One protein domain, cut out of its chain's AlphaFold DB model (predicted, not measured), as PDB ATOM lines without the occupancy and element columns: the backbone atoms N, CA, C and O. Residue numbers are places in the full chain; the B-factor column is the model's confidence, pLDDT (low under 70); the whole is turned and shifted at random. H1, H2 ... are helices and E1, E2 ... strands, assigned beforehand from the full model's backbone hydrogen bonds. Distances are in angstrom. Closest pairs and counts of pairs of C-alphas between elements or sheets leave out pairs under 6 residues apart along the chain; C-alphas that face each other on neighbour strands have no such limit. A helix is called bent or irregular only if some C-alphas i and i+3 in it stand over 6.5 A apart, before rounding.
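Overview. This is residues 296 to 366 of the 393 residues of an uncharacterized protein of Alphaproteobacteria bacterium (UniProt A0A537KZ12). A small, rounded body of short helices set crosswise to one another, with a two-strand hairpin, E1 and E2, at one end and the pair of helices H2 and H3 at the other. Between these ends, H4 packs beside E1, and H5, the longest helix, turns back after H4 and crosses H2; the short H1 continues from E2 and packs on H4. The printed part has 71 residues, with two named strands and five named helices in the order E1, E2, H1, H2, H3, H4, H5; the sheet, in order E1 - E2, is antiparallel, and the class is mostly helix. It is compact, with a radius of gyration of the C-alphas of 10.3 A and spans of 26 by 24 by 22 A.

Along the chain. E1, residues 297 to 299, begins at C-alpha 297 (-22.377, 38.932, 35.096) and is 6.5 A long. E2, residues 305 to 307, is 6.9 A long. H1 is residues 308 to 311, 5.3 A. H4, residues 340 to 349, begins at C-alpha 340 (-22.526, 45.676, 41.465) and is 14.7 A long; it is irregular, but only just, with C-alphas 345 and 348 6.8 A apart. H3 is residues 325 to 330, 8.5 A, and H2 is residues 316 to 323, 10.0 A. H5, residues 352 to 364, is 18.7 A long and ends at C-alpha 364 (-28.563, 30.657, 51.240).

Arrangement. E1 and E2 form a hairpin, antiparallel at 149 degrees, with N 298 and O 306 2.8 A apart and N 306 and O 298 3.0 A apart, both within hydrogen-bond range. The closest C-alphas of E1 and H4, those of Ile 298 and Ala 344, are 5.4 A apart. H1 touches H4, the closest C-alphas being those of Ala 308 and Ala 340 at 5.4 A. H3 and H4 only just touch, with 3 pairs of C-alphas within 8 A, the closest Glu 330 and Lys 342 at 6.8 A. H2 touches H3 at a steep tilt of 59 degrees, opposite ways, closest at the C-alphas of Arg 320 and Ala 328, 4.9 A. H2 touches H5 at a steep tilt of 47 degrees, opposite ways, closest at the C-alphas of Leu 323 and Asp 354, 6.9 A. H4 and H5 are close but not clearly touching; H2 and H4 are apart. In H2, H3 and H5 every O i to N i+4 pair is within hydrogen-bond range, in H4 4 of 6 are, and H1 is too short for such a pair.

Size, cuts and confidence. The two C-alphas farthest apart, those of Gly 303 and Asp 334, are 27.2 A apart. The printed part has no cut. The link from H3 to H4, 9 residues, is short; the other links are tight. The mean pLDDT of the printed part is 88.0, and no printed residue is under 70.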
ATOM      1  N   GLY A 296     -23.091  41.588  31.871       74.12
ATOM      2  CA  GLY A 296     -24.128  41.569  32.911       74.12
ATOM      3  C   GLY A 296     -23.849  40.635  34.091       74.12
ATOM      4  O   GLY A 296     -24.697  40.530  34.987       74.12
ATOM      5  N   HIS A 297     -22.715  39.930  34.086       83.69
ATOM      6  CA  HIS A 297     -22.377  38.932  35.096       83.69
ATOM      7  C   HIS A 297     -21.058  39.251  35.789       83.69
ATOM      8  O   HIS A 297     -20.160  39.869  35.230       83.69
ATOM      9  N   ILE A 298     -20.952  38.800  37.031       85.88
ATOM     10  CA  ILE A 298     -19.755  38.921  37.845       85.88
ATOM     11  C   ILE A 298     -19.262  37.509  38.135       85.88
ATOM     12  O   ILE A 298     -20.011  36.678  38.655       85.88
ATOM     13  N   GLU A 299     -18.020  37.243  37.741       84.75
ATOM     14  CA  GLU A 299     -17.335  35.979  37.989       84.75
ATOM     15  C   GLU A 299     -16.661  36.008  39.366       84.75
ATOM     16  O   GLU A 299     -15.984  36.974  39.727       84.75
ATOM     17  N   THR A 300     -16.852  34.953  40.153       87.12
ATOM     18  CA  THR A 300     -16.122  34.733  41.405       87.12
ATOM     19  C   THR A 300     -14.847  33.934  41.143       87.12
ATOM     20  O   THR A 300     -14.726  33.235  40.139       87.12
ATOM     21  N   ARG A 301     -13.883  33.967  42.072       84.56
ATOM     22  CA  ARG A 301     -12.637  33.182  41.956       84.56
ATOM     23  C   ARG A 301     -12.862  31.669  41.785       84.56
ATOM     24  O   ARG A 301     -12.008  30.993  41.219       84.56
ATOM     25  N   THR A 302     -13.997  31.143  42.245       81.50
ATOM     26  CA  THR A 302     -14.392  29.730  42.097       81.50
ATOM     27  C   THR A 302     -14.920  29.383  40.699       81.50
ATOM     28  O   THR A 302     -15.181  28.212  40.422       81.50
ATOM     29  N   GLY A 303     -15.072  30.373  39.812       73.75
ATOM     30  CA  GLY A 303     -15.573  30.210  38.445       73.75
ATOM     31  C   GLY A 303     -17.099  30.259  38.320       73.75
ATOM     32  O   GLY A 303     -17.629  29.950  37.252       73.75
ATOM     33  N   ASN A 304     -17.828  30.633  39.379       83.44
ATOM     34  CA  ASN A 304     -19.271  30.855  39.285       83.44
ATOM     35  C   ASN A 304     -19.565  32.235  38.691       83.44
ATOM     36  O   ASN A 304     -18.929  33.228  39.034       83.44
ATOM     37  N   LEU A 305     -20.589  32.305  37.841       82.31
ATOM     38  CA  LEU A 305     -21.081  33.551  37.248       82.31
ATOM     39  C   LEU A 305     -22.431  33.926  37.853       82.31
ATOM     40  O   LEU A 305     -23.399  33.177  37.719       82.31
ATOM     41  N   TYR A 306     -22.517  35.107  38.452       86.69
ATOM     42  CA  TYR A 306     -23.751  35.648  39.022       86.69
ATOM     43  C   TYR A 306     -24.228  36.856  38.231       86.69
ATOM     44  O   TYR A 306     -23.416  37.666  37.794       86.69
ATOM     45  N   LYS A 307     -25.543  37.032  38.075       87.25
ATOM     46  CA  LYS A 307     -26.071  38.262  37.471       87.25
ATOM     47  C   LYS A 307     -25.815  39.429  38.411       87.25
ATOM     48  O   LYS A 307     -26.201  39.374  39.580       87.25
ATOM     49  N   ALA A 308     -25.256  40.515  37.885       87.06
ATOM     50  CA  ALA A 308     -24.914  41.691  38.678       87.06
ATOM     51  C   ALA A 308     -26.113  42.221  39.488       87.06
ATOM     52  O   ALA A 308     -25.992  42.504  40.676       87.06
ATOM     53  N   HIS A 309     -27.304  42.261  38.881       87.00
ATOM     54  CA  HIS A 309     -28.526  42.712  39.554       87.00
ATOM     55  C   HIS A 309     -29.029  41.746  40.642       87.00
ATOM     56  O   HIS A 309     -29.670  42.183  41.594       87.00
ATOM     57  N   GLU A 310     -28.761  40.441  40.540       88.81
ATOM     58  CA  GLU A 310     -29.160  39.487  41.582       88.81
ATOM     59  C   GLU A 310     -28.257  39.635  42.806       88.81
ATOM     60  O   GLU A 310     -28.758  39.624  43.928       88.81
ATOM     61  N   LEU A 311     -26.960  39.892  42.598       89.25
ATOM     62  CA  LEU A 311     -26.024  40.184  43.685       89.25
ATOM     63  C   LEU A 311     -26.417  41.433  44.475       89.25
ATOM     64  O   LEU A 311     -26.293  41.425  45.694       89.25
ATOM     65  N   THR A 312     -26.988  42.460  43.834       88.81
ATOM     66  CA  THR A 312     -27.478  43.649  44.564       88.81
ATOM     67  C   THR A 312     -28.611  43.356  45.550       88.81
ATOM     68  O   THR A 312     -28.943  44.210  46.361       88.81
ATOM     69  N   ARG A 313     -29.206  42.155  45.519       87.94
ATOM     70  CA  ARG A 313     -30.225  41.722  46.488       87.94
ATOM     71  C   ARG A 313     -29.612  41.200  47.788       87.94
ATOM     72  O   ARG A 313     -30.341  41.072  48.773       87.94
ATOM     73  N   LEU A 314     -28.311  40.902  47.801       90.25
ATOM     74  CA  LEU A 314     -27.596  40.488  49.002       90.25
ATOM     75  C   LEU A 314     -27.455  41.673  49.951       90.25
ATOM     76  O   LEU A 314     -26.989  42.755  49.582       90.25
ATOM     77  N   ARG A 315     -27.854  41.452  51.202       90.06
ATOM     78  CA  ARG A 315     -27.705  42.447  52.259       90.06
ATOM     79  C   ARG A 315     -26.279  42.408  52.782       90.06
ATOM     80  O   ARG A 315     -25.757  41.344  53.102       90.06
ATOM     81  N   VAL A 316     -25.691  43.582  52.983       90.00
ATOM     82  CA  VAL A 316     -24.330  43.732  53.532       90.00
ATOM     83  C   VAL A 316     -24.203  43.091  54.910       90.00
ATOM     84  O   VAL A 316     -23.127  42.635  55.282       90.00
ATOM     85  N   ARG A 317     -25.304  43.011  55.662       90.06
ATOM     86  CA  ARG A 317     -25.344  42.307  56.943       90.06
ATOM     87  C   ARG A 317     -24.963  40.827  56.817       90.06
ATOM     88  O   ARG A 317     -24.147  40.374  57.606       90.06
ATOM     89  N   GLU A 318     -25.493  40.119  55.823       89.50
ATOM     90  CA  GLU A 318     -25.208  38.691  55.601       89.50
ATOM     91  C   GLU A 318     -23.740  38.496  55.193       89.50
ATOM     92  O   GLU A 318     -23.044  37.621  55.698       89.50
ATOM     93  N   ILE A 319     -23.226  39.399  54.348       90.12
ATOM     94  CA  ILE A 319     -21.807  39.434  53.972       90.12
ATOM     95  C   ILE A 319     -20.921  39.693  55.195       90.12
ATOM     96  O   ILE A 319     -19.895  39.046  55.359       90.12
ATOM     97  N   ARG A 320     -21.311  40.616  56.080       92.12
ATOM     98  CA  ARG A 320     -20.573  40.915  57.314       92.12
ATOM     99  C   ARG A 320     -20.537  39.718  58.257       92.12
ATOM    100  O   ARG A 320     -19.493  39.459  58.847       92.12
ATOM    101  N   GLU A 321     -21.658  39.023  58.416       89.25
ATOM    102  CA  GLU A 321     -21.772  37.867  59.309       89.25
ATOM    103  C   GLU A 321     -20.993  36.654  58.774       89.25
ATOM    104  O   GLU A 321     -20.334  35.976  59.559       89.25
ATOM    105  N   GLY A 322     -20.997  36.415  57.456       87.31
ATOM    106  CA  GLY A 322     -20.298  35.273  56.858       87.31
ATOM    107  C   GLY A 322     -18.837  35.523  56.466       87.31
ATOM    108  O   GLY A 322     -17.985  34.679  56.713       87.31
ATOM    109  N   LEU A 323     -18.521  36.679  55.875       89.88
ATOM    110  CA  LEU A 323     -17.201  37.005  55.304       89.88
ATOM    111  C   LEU A 323     -16.442  38.090  56.089       89.88
ATOM    112  O   LEU A 323     -15.274  38.367  55.815       89.88
ATOM    113  N   GLY A 324     -17.078  38.711  57.085       90.69
ATOM    114  CA  GLY A 324     -16.465  39.725  57.941       90.69
ATOM    115  C   GLY A 324     -16.536  41.160  57.402       90.69
ATOM    116  O   GLY A 324     -16.927  41.434  56.265       90.69
ATOM    117  N   GLU A 325     -16.136  42.114  58.252       90.81
ATOM    118  CA  GLU A 325     -16.287  43.557  57.984       90.81
ATOM    119  C   GLU A 325     -15.500  44.028  56.756       90.81
ATOM    120  O   GLU A 325     -15.947  44.924  56.042       90.81
ATOM    121  N   LYS A 326     -14.344  43.405  56.486       91.50
ATOM    122  CA  LYS A 326     -13.501  43.741  55.333       91.50
ATOM    123  C   LYS A 326     -14.324  43.676  54.044       91.50
ATOM    124  O   LYS A 326     -14.508  44.699  53.386       91.50
ATOM    125  N   TYR A 327     -14.898  42.514  53.738       90.69
ATOM    126  CA  TYR A 327     -15.671  42.326  52.513       90.69
ATOM    127  C   TYR A 327     -17.023  43.038  52.550       90.69
ATOM    128  O   TYR A 327     -17.460  43.549  51.522       90.69
ATOM    129  N   ALA A 328     -17.644  43.172  53.726       90.38
ATOM    130  CA  ALA A 328     -18.851  43.979  53.879       90.38
ATOM    131  C   ALA A 328     -18.629  45.435  53.434       90.38
ATOM    132  O   ALA A 328     -19.475  45.994  52.743       90.38
ATOM    133  N   SER A 329     -17.480  46.027  53.779       89.12
ATOM    134  CA  SER A 329     -17.121  47.398  53.391       89.12
ATOM    135  C   SER A 329     -16.665  47.522  51.928       89.12
ATOM    136  O   SER A 329     -16.983  48.502  51.243       89.12
ATOM    137  N   GLU A 330     -15.951  46.516  51.421       91.69
ATOM    138  CA  GLU A 330     -15.429  46.501  50.054       91.69
ATOM    139  C   GLU A 330     -16.535  46.281  49.015       91.69
ATOM    140  O   GLU A 330     -16.450  46.854  47.933       91.69
ATOM    141  N   LEU A 331     -17.596  45.539  49.353       90.69
ATOM    142  CA  LEU A 331     -18.686  45.174  48.439       90.69
ATOM    143  C   LEU A 331     -19.874  46.150  48.427       90.69
ATOM    144  O   LEU A 331     -20.815  45.931  47.671       90.69
ATOM    145  N   THR A 332     -19.869  47.224  49.222       90.75
ATOM    146  CA  THR A 332     -21.010  48.159  49.336       90.75
ATOM    147  C   THR A 332     -20.615  49.621  49.165       90.75
ATOM    148  O   THR A 332     -19.509  50.021  49.528       90.75
ATOM    149  N   ARG A 333     -21.514  50.459  48.635       85.44
ATOM    150  CA  ARG A 333     -21.363  51.929  48.645       85.44
ATOM    151  C   ARG A 333     -22.132  52.596  49.776       85.44
ATOM    152  O   ARG A 333     -21.651  53.577  50.332       85.44
ATOM    153  N   ASP A 334     -23.312  52.076  50.089       81.25
ATOM    154  CA  ASP A 334     -24.270  52.667  51.026       81.25
ATOM    155  C   ASP A 334     -24.277  51.982  52.403       81.25
ATOM    156  O   ASP A 334     -24.915  52.471  53.332       81.25
ATOM    157  N   GLY A 335     -23.556  50.865  52.551       82.25
ATOM    158  CA  GLY A 335     -23.508  50.075  53.780       82.25
ATOM    159  C   GLY A 335     -24.705  49.140  53.965       82.25
ATOM    160  O   GLY A 335     -24.787  48.471  54.997       82.25
ATOM    161  N   VAL A 336     -25.628  49.087  52.999       83.38
ATOM    162  CA  VAL A 336     -26.907  48.376  53.115       83.38
ATOM    163  C   VAL A 336     -26.969  47.203  52.146       83.38
ATOM    164  O   VAL A 336     -27.213  46.071  52.577       83.38
ATOM    165  N   MET A 337     -26.710  47.454  50.862       87.94
ATOM    166  CA  MET A 337     -26.777  46.444  49.802       87.94
ATOM    167  C   MET A 337     -25.424  46.277  49.113       87.94
ATOM    168  O   MET A 337     -24.564  47.164  49.156       87.94
ATOM    169  N   VAL A 338     -25.221  45.115  48.496       90.31
ATOM    170  CA  VAL A 338     -24.057  44.895  47.632       90.31
ATOM    171  C   VAL A 338     -24.167  45.799  46.401       90.31
ATOM    172  O   VAL A 338     -25.208  45.871  45.751       90.31
ATOM    173  N   ASP A 339     -23.080  46.490  46.081       92.38
ATOM    174  CA  ASP A 339     -22.942  47.330  44.896       92.38
ATOM    175  C   ASP A 339     -22.309  46.513  43.764       92.38
ATOM    176  O   ASP A 339     -21.263  45.889  43.944       92.38
ATOM    177  N   ALA A 340     -22.946  46.507  42.591       88.56
ATOM    178  CA  ALA A 340     -22.526  45.676  41.465       88.56
ATOM    179  C   ALA A 340     -21.124  46.033  40.943       88.56
ATOM    180  O   ALA A 340     -20.342  45.138  40.632       88.56
ATOM    181  N   GLU A 341     -20.780  47.321  40.872       88.19
ATOM    182  CA  GLU A 341     -19.471  47.764  40.374       88.19
ATOM    183  C   GLU A 341     -18.352  47.367  41.343       88.19
ATOM    184  O   GLU A 341     -17.309  46.858  40.932       88.19
ATOM    185  N   LYS A 342     -18.591  47.527  42.648       91.62
ATOM    186  CA  LYS A 342     -17.671  47.050  43.683       91.62
ATOM    187  C   LYS A 342     -17.535  45.531  43.670       91.62
ATOM    188  O   LYS A 342     -16.411  45.031  43.651       91.62
ATOM    189  N   ALA A 343     -18.643  44.798  43.601       90.12
ATOM    190  CA  ALA A 343     -18.634  43.344  43.503       90.12
ATOM    191  C   ALA A 343     -17.831  42.852  42.287       90.12
ATOM    192  O   ALA A 343     -16.998  41.960  42.438       90.12
ATOM    193  N   ALA A 344     -17.990  43.493  41.124       87.19
ATOM    194  CA  ALA A 344     -17.225  43.179  39.918       87.19
ATOM    195  C   ALA A 344     -15.711  43.373  40.098       87.19
ATOM    196  O   ALA A 344     -14.921  42.636  39.513       87.19
ATOM    197  N   SER A 345     -15.297  44.338  40.925       88.25
ATOM    198  CA  SER A 345     -13.880  44.590  41.205       88.25
ATOM    199  C   SER A 345     -13.272  43.647  42.251       88.25
ATOM    200  O   SER A 345     -12.095  43.306  42.153       88.25
ATOM    201  N   VAL A 346     -14.056  43.219  43.246       92.25
ATOM    202  CA  VAL A 346     -13.555  42.476  44.417       92.25
ATOM    203  C   VAL A 346     -13.643  40.963  44.204       92.25
ATOM    204  O   VAL A 346     -12.674  40.251  44.468       92.25
ATOM    205  N   LEU A 347     -14.778  40.458  43.707       90.88
ATOM    206  CA  LEU A 347     -15.072  39.018  43.644       90.88
ATOM    207  C   LEU A 347     -14.084  38.191  42.793       90.88
ATOM    208  O   LEU A 347     -13.715  37.101  43.239       90.88
ATOM    209  N   PRO A 348     -13.576  38.675  41.638       87.25
ATOM    210  CA  PRO A 348     -12.579  37.927  40.861       87.25
ATOM    211  C   PRO A 348     -11.216  37.787  41.561       87.25
ATOM    212  O   PRO A 348     -10.431  36.890  41.239       87.25
ATOM    213  N   GLY A 349     -10.911  38.702  42.489       86.44
ATOM    214  CA  GLY A 349      -9.642  38.781  43.215       86.44
ATOM    215  C   GLY A 349      -9.674  38.176  44.619       86.44
ATOM    216  O   GLY A 349      -8.640  38.172  45.288       86.44
ATOM    217  N   MET A 350     -10.828  37.678  45.075       90.56
ATOM    218  CA  MET A 350     -10.946  37.052  46.393       90.56
ATOM    219  C   MET A 350     -10.086  35.780  46.496       90.56
ATOM    220  O   MET A 350      -9.953  35.047  45.510       90.56
ATOM    221  N   PRO A 351      -9.521  35.479  47.679       92.19
ATOM    222  CA  PRO A 351      -8.969  34.164  47.981       92.19
ATOM    223  C   PRO A 351      -9.997  33.055  47.731       92.19
ATOM    224  O   PRO A 351     -11.196  33.255  47.904       92.19
ATOM    225  N   GLU A 352      -9.527  31.874  47.336       84.38
ATOM    226  CA  GLU A 352     -10.392  30.759  46.927       84.38
ATOM    227  C   GLU A 352     -11.351  30.304  48.042       84.38
ATOM    228  O   GLU A 352     -12.523  30.049  47.776       84.38
ATOM    229  N   GLU A 353     -10.885  30.289  49.296       88.62
ATOM    230  CA  GLU A 353     -11.703  29.953  50.471       88.62
ATOM    231  C   GLU A 353     -12.819  30.984  50.719       88.62
ATOM    232  O   GLU A 353     -13.973  30.609  50.937       88.62
ATOM    233  N   ASP A 354     -12.505  32.278  50.604       91.44
ATOM    234  CA  ASP A 354     -13.473  33.371  50.771       91.44
ATOM    235  C   ASP A 354     -14.500  33.380  49.630       91.44
ATOM    236  O   ASP A 354     -15.692  33.589  49.852       91.44
ATOM    237  N   ALA A 355     -14.061  33.110  48.399       88.19
ATOM    238  CA  ALA A 355     -14.942  33.015  47.241       88.19
ATOM    239  C   ALA A 355     -15.893  31.809  47.337       88.19
ATOM    240  O   ALA A 355     -17.070  31.928  47.000       88.19
ATOM    241  N   ALA A 356     -15.422  30.669  47.852       88.12
ATOM    242  CA  ALA A 356     -16.275  29.513  48.115       88.12
ATOM    243  C   ALA A 356     -17.322  29.813  49.199       88.12
ATOM    244  O   ALA A 356     -18.484  29.425  49.061       88.12
ATOM    245  N   LEU A 357     -16.941  30.540  50.252       90.19
ATOM    246  CA  LEU A 357     -17.868  30.964  51.301       90.19
ATOM    247  C   LEU A 357     -18.881  32.002  50.787       90.19
ATOM    248  O   LEU A 357     -20.065  31.928  51.116       90.19
ATOM    249  N   PHE A 358     -18.451  32.911  49.913       92.62
ATOM    250  CA  PHE A 358     -19.341  33.827  49.201       92.62
ATOM    251  C   PHE A 358     -20.385  33.081  48.357       92.62
ATOM    252  O   PHE A 358     -21.562  33.448  48.376       92.62
ATOM    253  N   ASP A 359     -19.990  32.014  47.656       90.25
ATOM    254  CA  ASP A 359     -20.920  31.208  46.861       90.25
ATOM    255  C   ASP A 359     -22.009  30.558  47.729       90.25
ATOM    256  O   ASP A 359     -23.176  30.515  47.327       90.25
ATOM    257  N   VAL A 360     -21.636  30.064  48.918       89.62
ATOM    258  CA  VAL A 360     -22.575  29.492  49.897       89.62
ATOM    259  C   VAL A 360     -23.563  30.558  50.367       89.62
ATOM    260  O   VAL A 360     -24.771  30.341  50.291       89.62
ATOM    261  N   LEU A 361     -23.074  31.747  50.742       91.12
ATOM    262  CA  LEU A 361     -23.929  32.869  51.151       91.12
ATOM    263  C   LEU A 361     -24.914  33.281  50.052       91.12
ATOM    264  O   LEU A 361     -26.077  33.573  50.340       91.12
ATOM    265  N   CYS A 362     -24.476  33.290  48.790       90.31
ATOM    266  CA  CYS A 362     -25.355  33.561  47.656       90.31
ATOM    267  C   CYS A 362     -26.505  32.550  47.590       90.31
ATOM    268  O   CYS A 362     -27.667  32.948  47.486       90.31
ATOM    269  N   GLN A 363     -26.199  31.257  47.710       87.56
ATOM    270  CA  GLN A 363     -27.200  30.191  47.657       87.56
ATOM    271  C   GLN A 363     -28.197  30.272  48.819       87.56
ATOM    272  O   GLN A 363     -29.404  30.183  48.584       87.56
ATOM    273  N   GLU A 364     -27.719  30.502  50.044       87.00
ATOM    274  CA  GLU A 364     -28.563  30.657  51.240       87.00
ATOM    275  C   GLU A 364     -29.522  31.850  51.130       87.00
ATOM    276  O   GLU A 364     -30.649  31.806  51.622       87.00
ATOM    277  N   ASN A 365     -29.110  32.891  50.405       87.50
ATOM    278  CA  ASN A 365     -29.915  34.081  50.142       87.50
ATOM    279  C   ASN A 365     -30.721  34.003  48.829       87.50
ATOM    280  O   ASN A 365     -31.287  35.003  48.378       87.50
ATOM    281  N   GLY A 366     -30.802  32.821  48.207       84.44
ATOM    282  CA  GLY A 366     -31.603  32.581  47.005       84.44
ATOM    283  C   GLY A 366     -31.048  33.225  45.730       84.44
ATOM    284  O   GLY A 366     -31.790  33.389  44.759       84.44
TER     285      GLY A 366